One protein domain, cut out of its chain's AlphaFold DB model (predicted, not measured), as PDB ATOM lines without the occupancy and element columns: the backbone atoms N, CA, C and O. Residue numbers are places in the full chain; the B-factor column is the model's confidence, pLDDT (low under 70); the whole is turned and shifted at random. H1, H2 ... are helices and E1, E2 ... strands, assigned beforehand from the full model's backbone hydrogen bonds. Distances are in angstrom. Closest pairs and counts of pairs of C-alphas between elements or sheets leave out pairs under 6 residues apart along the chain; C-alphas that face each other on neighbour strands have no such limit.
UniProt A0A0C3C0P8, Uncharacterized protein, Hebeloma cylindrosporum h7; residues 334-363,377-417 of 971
ATOM      1  N   ILE A 334     165.985 161.779 212.784       47.56
ATOM      2  CA  ILE A 334     166.658 160.486 212.565       47.56
ATOM      3  C   ILE A 334     167.973 160.380 213.358       47.56
ATOM      4  O   ILE A 334     168.166 159.410 214.088       47.56
ATOM      5  N   PHE A 335     168.877 161.364 213.233       49.25
ATOM      6  CA  PHE A 335     170.229 161.318 213.831       49.25
ATOM      7  C   PHE A 335     170.651 162.615 214.528       49.25
ATOM      8  O   PHE A 335     171.306 162.568 215.574       49.25
ATOM      9  N   CYS A 336     170.285 163.757 213.950       54.59
ATOM     10  CA  CYS A 336     170.551 165.087 214.477       54.59
ATOM     11  C   CYS A 336     169.436 166.062 214.084       54.59
ATOM     12  O   CYS A 336     168.574 165.732 213.265       54.59
ATOM     13  N   VAL A 337     169.467 167.247 214.683       60.97
ATOM     14  CA  VAL A 337     168.518 168.341 214.463       60.97
ATOM     15  C   VAL A 337     169.252 169.676 214.567       60.97
ATOM     16  O   VAL A 337     170.186 169.801 215.351       60.97
ATOM     17  N   ASP A 338     168.857 170.663 213.764       76.06
ATOM     18  CA  ASP A 338     169.384 172.031 213.846       76.06
ATOM     19  C   ASP A 338     169.086 172.666 215.217       76.06
ATOM     20  O   ASP A 338     168.004 172.479 215.776       76.06
ATOM     21  N   ASN A 339     170.025 173.453 215.742       80.44
ATOM     22  CA  ASN A 339     169.928 174.073 217.067       80.44
ATOM     23  C   ASN A 339     168.657 174.918 217.273       80.44
ATOM     24  O   ASN A 339     168.036 174.870 218.342       80.44
ATOM     25  N   LYS A 340     168.240 175.689 216.262       80.44
ATOM     26  CA  LYS A 340     167.029 176.521 216.345       80.44
ATOM     27  C   LYS A 340     165.781 175.653 216.283       80.44
ATOM     28  O   LYS A 340     164.885 175.821 217.101       80.44
ATOM     29  N   LEU A 341     165.748 174.684 215.369       75.56
ATOM     30  CA  LEU A 341     164.616 173.759 215.261       75.56
ATOM     31  C   LEU A 341     164.432 172.924 216.531       75.56
ATOM     32  O   LEU A 341     163.303 172.736 216.973       75.56
ATOM     33  N   PHE A 342     165.526 172.466 217.140       85.19
ATOM     34  CA  PHE A 342     165.484 171.726 218.396       85.19
ATOM     35  C   PHE A 342     164.854 172.550 219.515       85.19
ATOM     36  O   PHE A 342     163.967 172.068 220.210       85.19
ATOM     37  N   THR A 343     165.307 173.791 219.688       87.38
ATOM     38  CA  THR A 343     164.865 174.655 220.792       87.38
ATOM     39  C   THR A 343     163.428 175.126 220.623       87.38
ATOM     40  O   THR A 343     162.678 175.095 221.595       87.38
ATOM     41  N   SER A 344     163.013 175.473 219.401       83.38
ATOM     42  CA  SER A 344     161.612 175.789 219.101       83.38
ATOM     43  C   SER A 344     160.696 174.591 219.344       83.38
ATOM     44  O   SER A 344     159.695 174.728 220.038       83.38
ATOM     45  N   ALA A 345     161.065 173.403 218.858       83.31
ATOM     46  CA  ALA A 345     160.264 172.199 219.065       83.31
ATOM     47  C   ALA A 345     160.227 171.770 220.541       83.31
ATOM     48  O   ALA A 345     159.189 171.339 221.031       83.31
ATOM     49  N   LEU A 346     161.332 171.929 221.276       87.94
ATOM     50  CA  LEU A 346     161.378 171.685 222.720       87.94
ATOM     51  C   LEU A 346     160.424 172.620 223.472       87.94
ATOM     52  O   LEU A 346     159.714 172.173 224.369       87.94
ATOM     53  N   PHE A 347     160.401 173.902 223.102       88.88
ATOM     54  CA  PHE A 347     159.480 174.878 223.672       88.88
ATOM     55  C   PHE A 347     158.020 174.524 223.373       88.88
ATOM     56  O   PHE A 347     157.226 174.426 224.304       88.88
ATOM     57  N   GLU A 348     157.678 174.294 222.102       86.50
ATOM     58  CA  GLU A 348     156.313 173.959 221.674       86.50
ATOM     59  C   GLU A 348     155.808 172.676 222.342       86.50
ATOM     60  O   GLU A 348     154.699 172.650 222.867       86.50
ATOM     61  N   TYR A 349     156.656 171.650 222.428       87.06
ATOM     62  CA  TYR A 349     156.326 170.393 223.088       87.06
ATOM     63  C   TYR A 349     155.933 170.581 224.553       87.06
ATOM     64  O   TYR A 349     154.887 170.099 224.987       87.06
ATOM     65  N   TYR A 350     156.742 171.304 225.333       86.81
ATOM     66  CA  TYR A 350     156.414 171.546 226.738       86.81
ATOM     67  C   TYR A 350     155.252 172.525 226.903       86.81
ATOM     68  O   TYR A 350     154.448 172.351 227.819       86.81
ATOM     69  N   LEU A 351     155.110 173.505 226.006       86.56
ATOM     70  CA  LEU A 351     153.957 174.402 225.984       86.56
ATOM     71  C   LEU A 351     152.652 173.611 225.815       86.56
ATOM     72  O   LEU A 351     151.703 173.814 226.581       86.56
ATOM     73  N   ASP A 352     152.619 172.672 224.872       84.25
ATOM     74  CA  ASP A 352     151.467 171.808 224.623       84.25
ATOM     75  C   ASP A 352     151.247 170.802 225.757       84.25
ATOM     76  O   ASP A 352     150.113 170.626 226.216       84.25
ATOM     77  N   HIS A 353     152.314 170.194 226.280       82.38
ATOM     78  CA  HIS A 353     152.245 169.218 227.368       82.38
ATOM     79  C   HIS A 353     151.688 169.826 228.668       82.38
ATOM     80  O   HIS A 353     150.796 169.250 229.308       82.38
ATOM     81  N   PHE A 354     152.148 171.023 229.043       84.12
ATOM     82  CA  PHE A 354     151.627 171.740 230.211       84.12
ATOM     83  C   PHE A 354     150.201 172.257 229.968       84.12
ATOM     84  O   PHE A 354     149.335 172.139 230.841       84.12
ATOM     85  N   SER A 355     149.893 172.722 228.753       80.06
ATOM     86  CA  SER A 355     148.536 173.148 228.377       80.06
ATOM     87  C   SER A 355     147.521 171.998 228.399       80.06
ATOM     88  O   SER A 355     146.376 172.181 228.827       80.06
ATOM     89  N   ALA A 356     147.918 170.798 227.969       72.44
ATOM     90  CA  ALA A 356     147.093 169.594 228.019       72.44
ATOM     91  C   ALA A 356     146.855 169.131 229.465       72.44
ATOM     92  O   ALA A 356     145.714 168.847 229.843       72.44
ATOM     93  N   SER A 357     147.899 169.153 230.299       64.62
ATOM     94  CA  SER A 357     147.827 168.816 231.728       64.62
ATOM     95  C   SER A 357     146.875 169.744 232.498       64.62
ATOM     96  O   SER A 357     146.063 169.285 233.312       64.62
ATOM     97  N   ARG A 358     146.857 171.039 232.151       65.69
ATOM     98  CA  ARG A 358     145.903 172.027 232.685       65.69
ATOM     99  C   ARG A 358     144.446 171.723 232.315       65.69
ATOM    100  O   ARG A 358     143.538 171.919 233.120       65.69
ATOM    101  N   ARG A 359     144.187 171.228 231.102       60.09
ATOM    102  CA  ARG A 359     142.824 170.870 230.655       60.09
ATOM    103  C   ARG A 359     142.307 169.594 231.326       60.09
ATOM    104  O   ARG A 359     141.115 169.497 231.605       60.09
ATOM    105  N   ILE A 360     143.187 168.636 231.618       59.47
ATOM    106  CA  ILE A 360     142.838 167.380 232.304       59.47
ATOM    107  C   ILE A 360     142.510 167.633 233.787       59.47
ATOM    108  O   ILE A 360     141.521 167.110 234.303       59.47
ATOM    109  N   THR A 361     143.282 168.493 234.459       55.50
ATOM    110  CA  THR A 361     143.046 168.880 235.865       55.50
ATOM    111  C   THR A 361     141.754 169.678 236.070       55.50
ATOM    112  O   THR A 361     141.126 169.547 237.120       55.50
ATOM    113  N   LEU A 362     141.309 170.453 235.073       56.09
ATOM    114  CA  LEU A 362     140.027 171.176 235.105       56.09
ATOM    115  C   LEU A 362     138.803 170.275 234.854       56.09
ATOM    116  O   LEU A 362     137.711 170.598 235.313       56.09
ATOM    117  N   ASN A 363     138.983 169.144 234.165       54.12
ATOM    118  CA  ASN A 363     137.907 168.203 233.818       54.12
ATOM    119  C   ASN A 363     137.759 167.027 234.804       54.12
ATOM    120  O   ASN A 363     136.883 166.181 234.625       54.12
ATOM    121  N   ASN A 377     151.305 170.747 237.424       54.66
ATOM    122  CA  ASN A 377     151.718 172.027 236.812       54.66
ATOM    123  C   ASN A 377     153.094 172.514 237.323       54.66
ATOM    124  O   ASN A 377     153.445 173.679 237.152       54.66
ATOM    125  N   SER A 378     153.872 171.642 237.974       67.75
ATOM    126  CA  SER A 378     155.049 172.021 238.778       67.75
ATOM    127  C   SER A 378     156.187 172.696 237.996       67.75
ATOM    128  O   SER A 378     156.996 173.400 238.598       67.75
ATOM    129  N   ASP A 379     156.267 172.497 236.678       84.81
ATOM    130  CA  ASP A 379     157.420 172.920 235.872       84.81
ATOM    131  C   ASP A 379     157.090 173.983 234.821       84.81
ATOM    132  O   ASP A 379     157.956 174.351 234.034       84.81
ATOM    133  N   GLU A 380     155.870 174.522 234.799       86.00
ATOM    134  CA  GLU A 380     155.461 175.494 233.774       86.00
ATOM    135  C   GLU A 380     156.315 176.774 233.791       86.00
ATOM    136  O   GLU A 380     156.614 177.341 232.740       86.00
ATOM    137  N   TRP A 381     156.800 177.175 234.970       89.44
ATOM    138  CA  TRP A 381     157.717 178.307 235.147       89.44
ATOM    139  C   TRP A 381     159.005 178.183 234.311       89.44
ATOM    140  O   TRP A 381     159.661 179.180 234.018       89.44
ATOM    141  N   THR A 382     159.380 176.972 233.892       90.94
ATOM    142  CA  THR A 382     160.576 176.732 233.070       90.94
ATOM    143  C   THR A 382     160.412 177.191 231.617       90.94
ATOM    144  O   THR A 382     161.416 177.419 230.940       90.94
ATOM    145  N   LEU A 383     159.175 177.377 231.130       89.56
ATOM    146  CA  LEU A 383     158.902 177.799 229.752       89.56
ATOM    147  C   LEU A 383     159.491 179.175 229.434       89.56
ATOM    148  O   LEU A 383     159.983 179.372 228.324       89.56
ATOM    149  N   GLU A 384     159.489 180.101 230.396       89.12
ATOM    150  CA  GLU A 384     160.081 181.433 230.228       89.12
ATOM    151  C   GLU A 384     161.579 181.334 229.913       89.12
ATOM    152  O   GLU A 384     162.069 181.974 228.983       89.12
ATOM    153  N   TYR A 385     162.294 180.446 230.611       89.88
ATOM    154  CA  TYR A 385     163.712 180.193 230.359       89.88
ATOM    155  C   TYR A 385     163.955 179.560 228.995       89.88
ATOM    156  O   TYR A 385     164.884 179.958 228.294       89.88
ATOM    157  N   ILE A 386     163.139 178.578 228.607       88.38
ATOM    158  CA  ILE A 386     163.292 177.901 227.314       88.38
ATOM    159  C   ILE A 386     163.012 178.880 226.164       88.38
ATOM    160  O   ILE A 386     163.763 178.898 225.189       88.38
ATOM    161  N   ALA A 387     161.994 179.734 226.300       87.00
ATOM    162  CA  ALA A 387     161.652 180.754 225.313       87.00
ATOM    163  C   ALA A 387     162.734 181.837 225.188       87.00
ATOM    164  O   ALA A 387     163.176 182.146 224.082       87.00
ATOM    165  N   ALA A 388     163.177 182.406 226.313       86.69
ATOM    166  CA  ALA A 388     164.122 183.521 226.323       86.69
ATOM    167  C   ALA A 388     165.566 183.092 226.019       86.69
ATOM    168  O   ALA A 388     166.341 183.872 225.465       86.69
ATOM    169  N   HIS A 389     165.936 181.855 226.371       86.75
ATOM    170  CA  HIS A 389     167.320 181.376 226.334       86.75
ATOM    171  C   HIS A 389     167.519 180.096 225.508       86.75
ATOM    172  O   HIS A 389     168.463 179.333 225.741       86.75
ATOM    173  N   GLY A 390     166.658 179.858 224.513       83.81
ATOM    174  CA  GLY A 390     166.743 178.686 223.637       83.81
ATOM    175  C   GLY A 390     168.135 178.501 223.025       83.81
ATOM    176  O   GLY A 390     168.704 177.416 223.099       83.81
ATOM    177  N   GLN A 391     168.759 179.569 222.518       82.38
ATOM    178  CA  GLN A 391     170.099 179.485 221.927       82.38
ATOM    179  C   GLN A 391     171.161 178.992 222.925       82.38
ATOM    180  O   GLN A 391     171.986 178.153 222.569       82.38
ATOM    181  N   GLN A 392     171.141 179.471 224.172       84.81
ATOM    182  CA  GLN A 392     172.070 179.023 225.211       84.81
ATOM    183  C   GLN A 392     171.834 177.551 225.573       84.81
ATOM    184  O   GLN A 392     172.800 176.814 225.781       84.81
ATOM    185  N   ILE A 393     170.574 177.101 225.592       87.62
ATOM    186  CA  ILE A 393     170.233 175.681 225.776       87.62
ATOM    187  C   ILE A 393     170.812 174.856 224.629       87.62
ATOM    188  O   ILE A 393     171.463 173.848 224.889       87.62
ATOM    189  N   ALA A 394     170.632 175.286 223.377       84.50
ATOM    190  CA  ALA A 394     171.182 174.572 222.230       84.50
ATOM    191  C   ALA A 394     172.704 174.447 222.313       84.50
ATOM    192  O   ALA A 394     173.208 173.340 222.186       84.50
ATOM    193  N   ILE A 395     173.419 175.537 222.611       82.31
ATOM    194  CA  ILE A 395     174.884 175.533 222.773       82.31
ATOM    195  C   ILE A 395     175.321 174.591 223.906       82.31
ATOM    196  O   ILE A 395     176.355 173.937 223.820       82.31
ATOM    197  N   ALA A 396     174.548 174.494 224.989       85.38
ATOM    198  CA  ALA A 396     174.883 173.595 226.087       85.38
ATOM    199  C   ALA A 396     174.689 172.107 225.743       85.38
ATOM    200  O   ALA A 396     175.327 171.239 226.356       85.38
ATOM    201  N   VAL A 397     173.799 171.806 224.793       83.94
ATOM    202  CA  VAL A 397     173.574 170.451 224.283       83.94
ATOM    203  C   VAL A 397     174.578 170.121 223.172       83.94
ATOM    204  O   VAL A 397     175.216 169.074 223.254       83.94
ATOM    205  N   ASP A 398     174.744 171.011 222.191       79.38
ATOM    206  CA  ASP A 398     175.667 170.946 221.048       79.38
ATOM    207  C   ASP A 398     177.123 171.127 221.512       79.38
ATOM    208  O   ASP A 398     177.660 172.233 221.592       79.38
ATOM    209  N   ARG A 399     177.769 170.019 221.887       69.44
ATOM    210  CA  ARG A 399     179.098 170.059 222.515       69.44
ATOM    211  C   ARG A 399     180.205 170.366 221.523       69.44
ATOM    212  O   ARG A 399     181.253 170.852 221.949       69.44
ATOM    213  N   ASP A 400     180.019 169.997 220.259       68.88
ATOM    214  CA  ASP A 400     180.985 170.264 219.195       68.88
ATOM    215  C   ASP A 400     180.744 171.614 218.496       68.88
ATOM    216  O   ASP A 400     181.549 172.000 217.645       68.88
ATOM    217  N   ASN A 401     179.711 172.360 218.919       65.19
ATOM    218  CA  ASN A 401     179.286 173.643 218.358       65.19
ATOM    219  C   ASN A 401     179.115 173.559 216.832       65.19
ATOM    220  O   ASN A 401     179.480 174.479 216.093       65.19
ATOM    221  N   SER A 402     178.617 172.416 216.355       62.50
ATOM    222  CA  SER A 402     178.431 172.145 214.929       62.50
ATOM    223  C   SER A 402     177.214 172.858 214.341       62.50
ATOM    224  O   SER A 402     177.060 172.889 213.119       62.50
ATOM    225  N   GLY A 403     176.351 173.427 215.188       65.56
ATOM    226  CA  GLY A 403     175.046 173.956 214.800       65.56
ATOM    227  C   GLY A 403     173.949 172.888 214.772       65.56
ATOM    228  O   GLY A 403     172.791 173.222 214.503       65.56
ATOM    229  N   PHE A 404     174.291 171.626 215.054       65.75
ATOM    230  CA  PHE A 404     173.374 170.493 215.033       65.75
ATOM    231  C   PHE A 404     173.520 169.627 216.284       65.75
ATOM    232  O   PHE A 404     174.588 169.103 216.573       65.75
ATOM    233  N   ILE A 405     172.406 169.340 216.952       69.88
ATOM    234  CA  ILE A 405     172.365 168.456 218.117       69.88
ATOM    235  C   ILE A 405     172.197 167.010 217.670       69.88
ATOM    236  O   ILE A 405     171.171 166.631 217.095       69.88
ATOM    237  N   ARG A 406     173.179 166.165 217.981       71.25
ATOM    238  CA  ARG A 406     173.112 164.712 217.764       71.25
ATOM    239  C   ARG A 406     172.435 164.009 218.936       71.25
ATOM    240  O   ARG A 406     172.536 164.427 220.089       71.25
ATOM    241  N   ILE A 407     171.862 162.832 218.679       65.56
ATOM    242  CA  ILE A 407     171.278 161.987 219.740       65.56
ATOM    243  C   ILE A 407     172.296 161.671 220.851       65.56
ATOM    244  O   ILE A 407     171.957 161.653 222.034       65.56
ATOM    245  N   SER A 408     173.565 161.437 220.505       66.00
ATOM    246  CA  SER A 408     174.628 161.195 221.491       66.00
ATOM    247  C   SER A 408     174.862 162.384 222.425       66.00
ATOM    248  O   SER A 408     175.191 162.187 223.592       66.00
ATOM    249  N   GLU A 409     174.675 163.603 221.932       75.00
ATOM    250  CA  GLU A 409     174.875 164.836 222.693       75.00
ATOM    251  C   GLU A 409     173.684 165.120 223.601       75.00
ATOM    252  O   GLU A 409     173.872 165.347 224.796       75.00
ATOM    253  N   ALA A 410     172.465 164.943 223.085       78.56
ATOM    254  CA  ALA A 410     171.239 164.960 223.879       78.56
ATOM    255  C   ALA A 410     171.271 163.916 225.017       78.56
ATOM    256  O   ALA A 410     170.946 164.222 226.167       78.56
ATOM    257  N   ASN A 411     171.752 162.699 224.741       76.50
ATOM    258  CA  ASN A 411     171.983 161.667 225.760       76.50
ATOM    259  C   ASN A 411     173.019 162.112 226.801       76.50
ATOM    260  O   ASN A 411     172.838 161.943 228.005       76.50
ATOM    261  N   ALA A 412     174.129 162.697 226.352       79.94
ATOM    262  CA  ALA A 412     175.187 163.150 227.244       79.94
ATOM    263  C   ALA A 412     174.789 164.388 228.072       79.94
ATOM    264  O   ALA A 412     175.408 164.643 229.111       79.94
ATOM    265  N   PHE A 413     173.813 165.168 227.608       86.38
ATOM    266  CA  PHE A 413     173.197 166.277 228.331       86.38
ATOM    267  C   PHE A 413     172.205 165.766 229.381       86.38
ATOM    268  O   PHE A 413     172.346 166.082 230.560       86.38
ATOM    269  N   THR A 414     171.274 164.894 228.987       84.69
ATOM    270  CA  THR A 414     170.247 164.331 229.881       84.69
ATOM    271  C   THR A 414     170.818 163.419 230.968       84.69
ATOM    272  O   THR A 414     170.322 163.417 232.089       84.69
ATOM    273  N   LYS A 415     171.923 162.710 230.704       83.69
ATOM    274  CA  LYS A 415     172.618 161.897 231.718       83.69
ATOM    275  C   LYS A 415     173.161 162.720 232.900       83.69
ATOM    276  O   LYS A 415     173.460 162.151 233.944       83.69
ATOM    277  N   LYS A 416     173.333 164.037 232.736       84.69
ATOM    278  CA  LYS A 416     173.826 164.939 233.791       84.69
ATOM    279  C   LYS A 416     172.716 165.496 234.687       84.69
ATOM    280  O   LYS A 416     173.043 166.195 235.641       84.69
ATOM    281  N   ILE A 417     171.448 165.213 234.384       86.19
ATOM    282  CA  ILE A 417     170.308 165.684 235.174       86.19
ATOM    283  C   ILE A 417     170.399 165.083 236.589       86.19
ATOM    284  O   ILE A 417     170.522 163.861 236.710       86.19
TER     285      ILE A 417
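This is residues 334 to 363 and 377 to 417 of the 971 residues of an uncharacterized protein of Hebeloma cylindrosporum h7 (UniProt A0A0C3C0P8). One long straight helix, H1, makes the long axis, and the other parts gather round its first half in a small head: a two-stranded ribbon, E1 and E2, at the end where H1 begins, with the short helices H3 and H4 beside it, while H2 packs on residues 343 to 351 of H1. The later part of H1 runs on past the head as an arm. The printed part has 71 residues, with four named helices and two named strands in the order E1, H1, H2, H3, E2, H4; the sheet has the order E1 - E2 and is antiparallel, and the class is mostly helix. The whole is only just loose, close to compact, with a radius of gyration of the C-alphas of 13.7 A, and the C-alphas span 45 by 22 by 22 A.

The sheet has two strands, E1, residues 336 to 338, and E2, residues 404 to 406. They are antiparallel neighbours, with 157 degrees between their directions, and the C-alphas of Cys 336 and Arg 406, which face each other, are 4.2 A apart. N 337 and O 405 are within hydrogen-bond range at 3.0 A, as are N 405 and O 337 at 2.8 A. H1, residues 339 to 362, follows E1 by a tight link; its closest C-alphas to E2 are those of Asn 339 and Phe 404, 5.4 A apart. H3, residues 390 to 397, comes closest to E2 with the C-alphas of Val 397 and Ile 405, at 6.6 A. H3 touches H1 at residues 339 to 344 of H1 alone, and the closest C-alphas are those of Thr 343 and Gly 390, 5.3 A apart. Their lines stand at 72 degrees, only just about perpendicular. H4, residues 407 to 414, touches H3, with the C-alphas of Val 397 and Phe 413 closest at 5.8 A, and the two are about perpendicular at 80 degrees. H2, residues 382 to 388, touches H1 at residues 343 to 351 of H1 alone, closest at the C-alphas of Phe 347 and Ile 386, 6.1 A apart. These two run opposite ways at a tilt of 36 degrees, only just steep. H2 and H3 are close but not clearly touching, with C-alphas 386 and 393 closest at 7.4 A. H1 and H4 are apart, and so are H2 and H4. In H1, H2, H3 and H4 every O i to N i+4 pair is within hydrogen-bond range.

E1 begins at C-alpha 336, at (170.551, 165.087, 214.477), and measures 7.1 A from first to last C-alpha. H1, 24 residues, measures 35.0 A from C-alpha 339 at (169.928, 174.073, 217.067) to C-alpha 362 at (140.027, 171.176, 235.105). H2, from Thr 382 to Ala 388, is 10.2 A long, and H3, from Gly 390 to Val 397, is 10.7 A long. E2, from Phe 404 to Arg 406, is 6.4 A long. H4 is 10.5 A long and ends at C-alpha 414, at (170.247, 164.331, 229.881).

The outline is only just a rod, and the two C-alphas farthest apart, those of Asn 363 and Asp 400, are 45.5 A from each other. Residues 364 to 376 are cut out, and C-alphas 363 and 377 are 14.6 A apart across the cut. Of the links that are printed whole, none is long: E1 to H1, H2 to H3 and E2 to H4 are tight, and H3 to E2 is short. The mean pLDDT of the printed part is 76.9, and 22 residues are under 70, namely residues 334 to 337, 357 to 363, 377 to 378, 399 to 405 and 407 to 408.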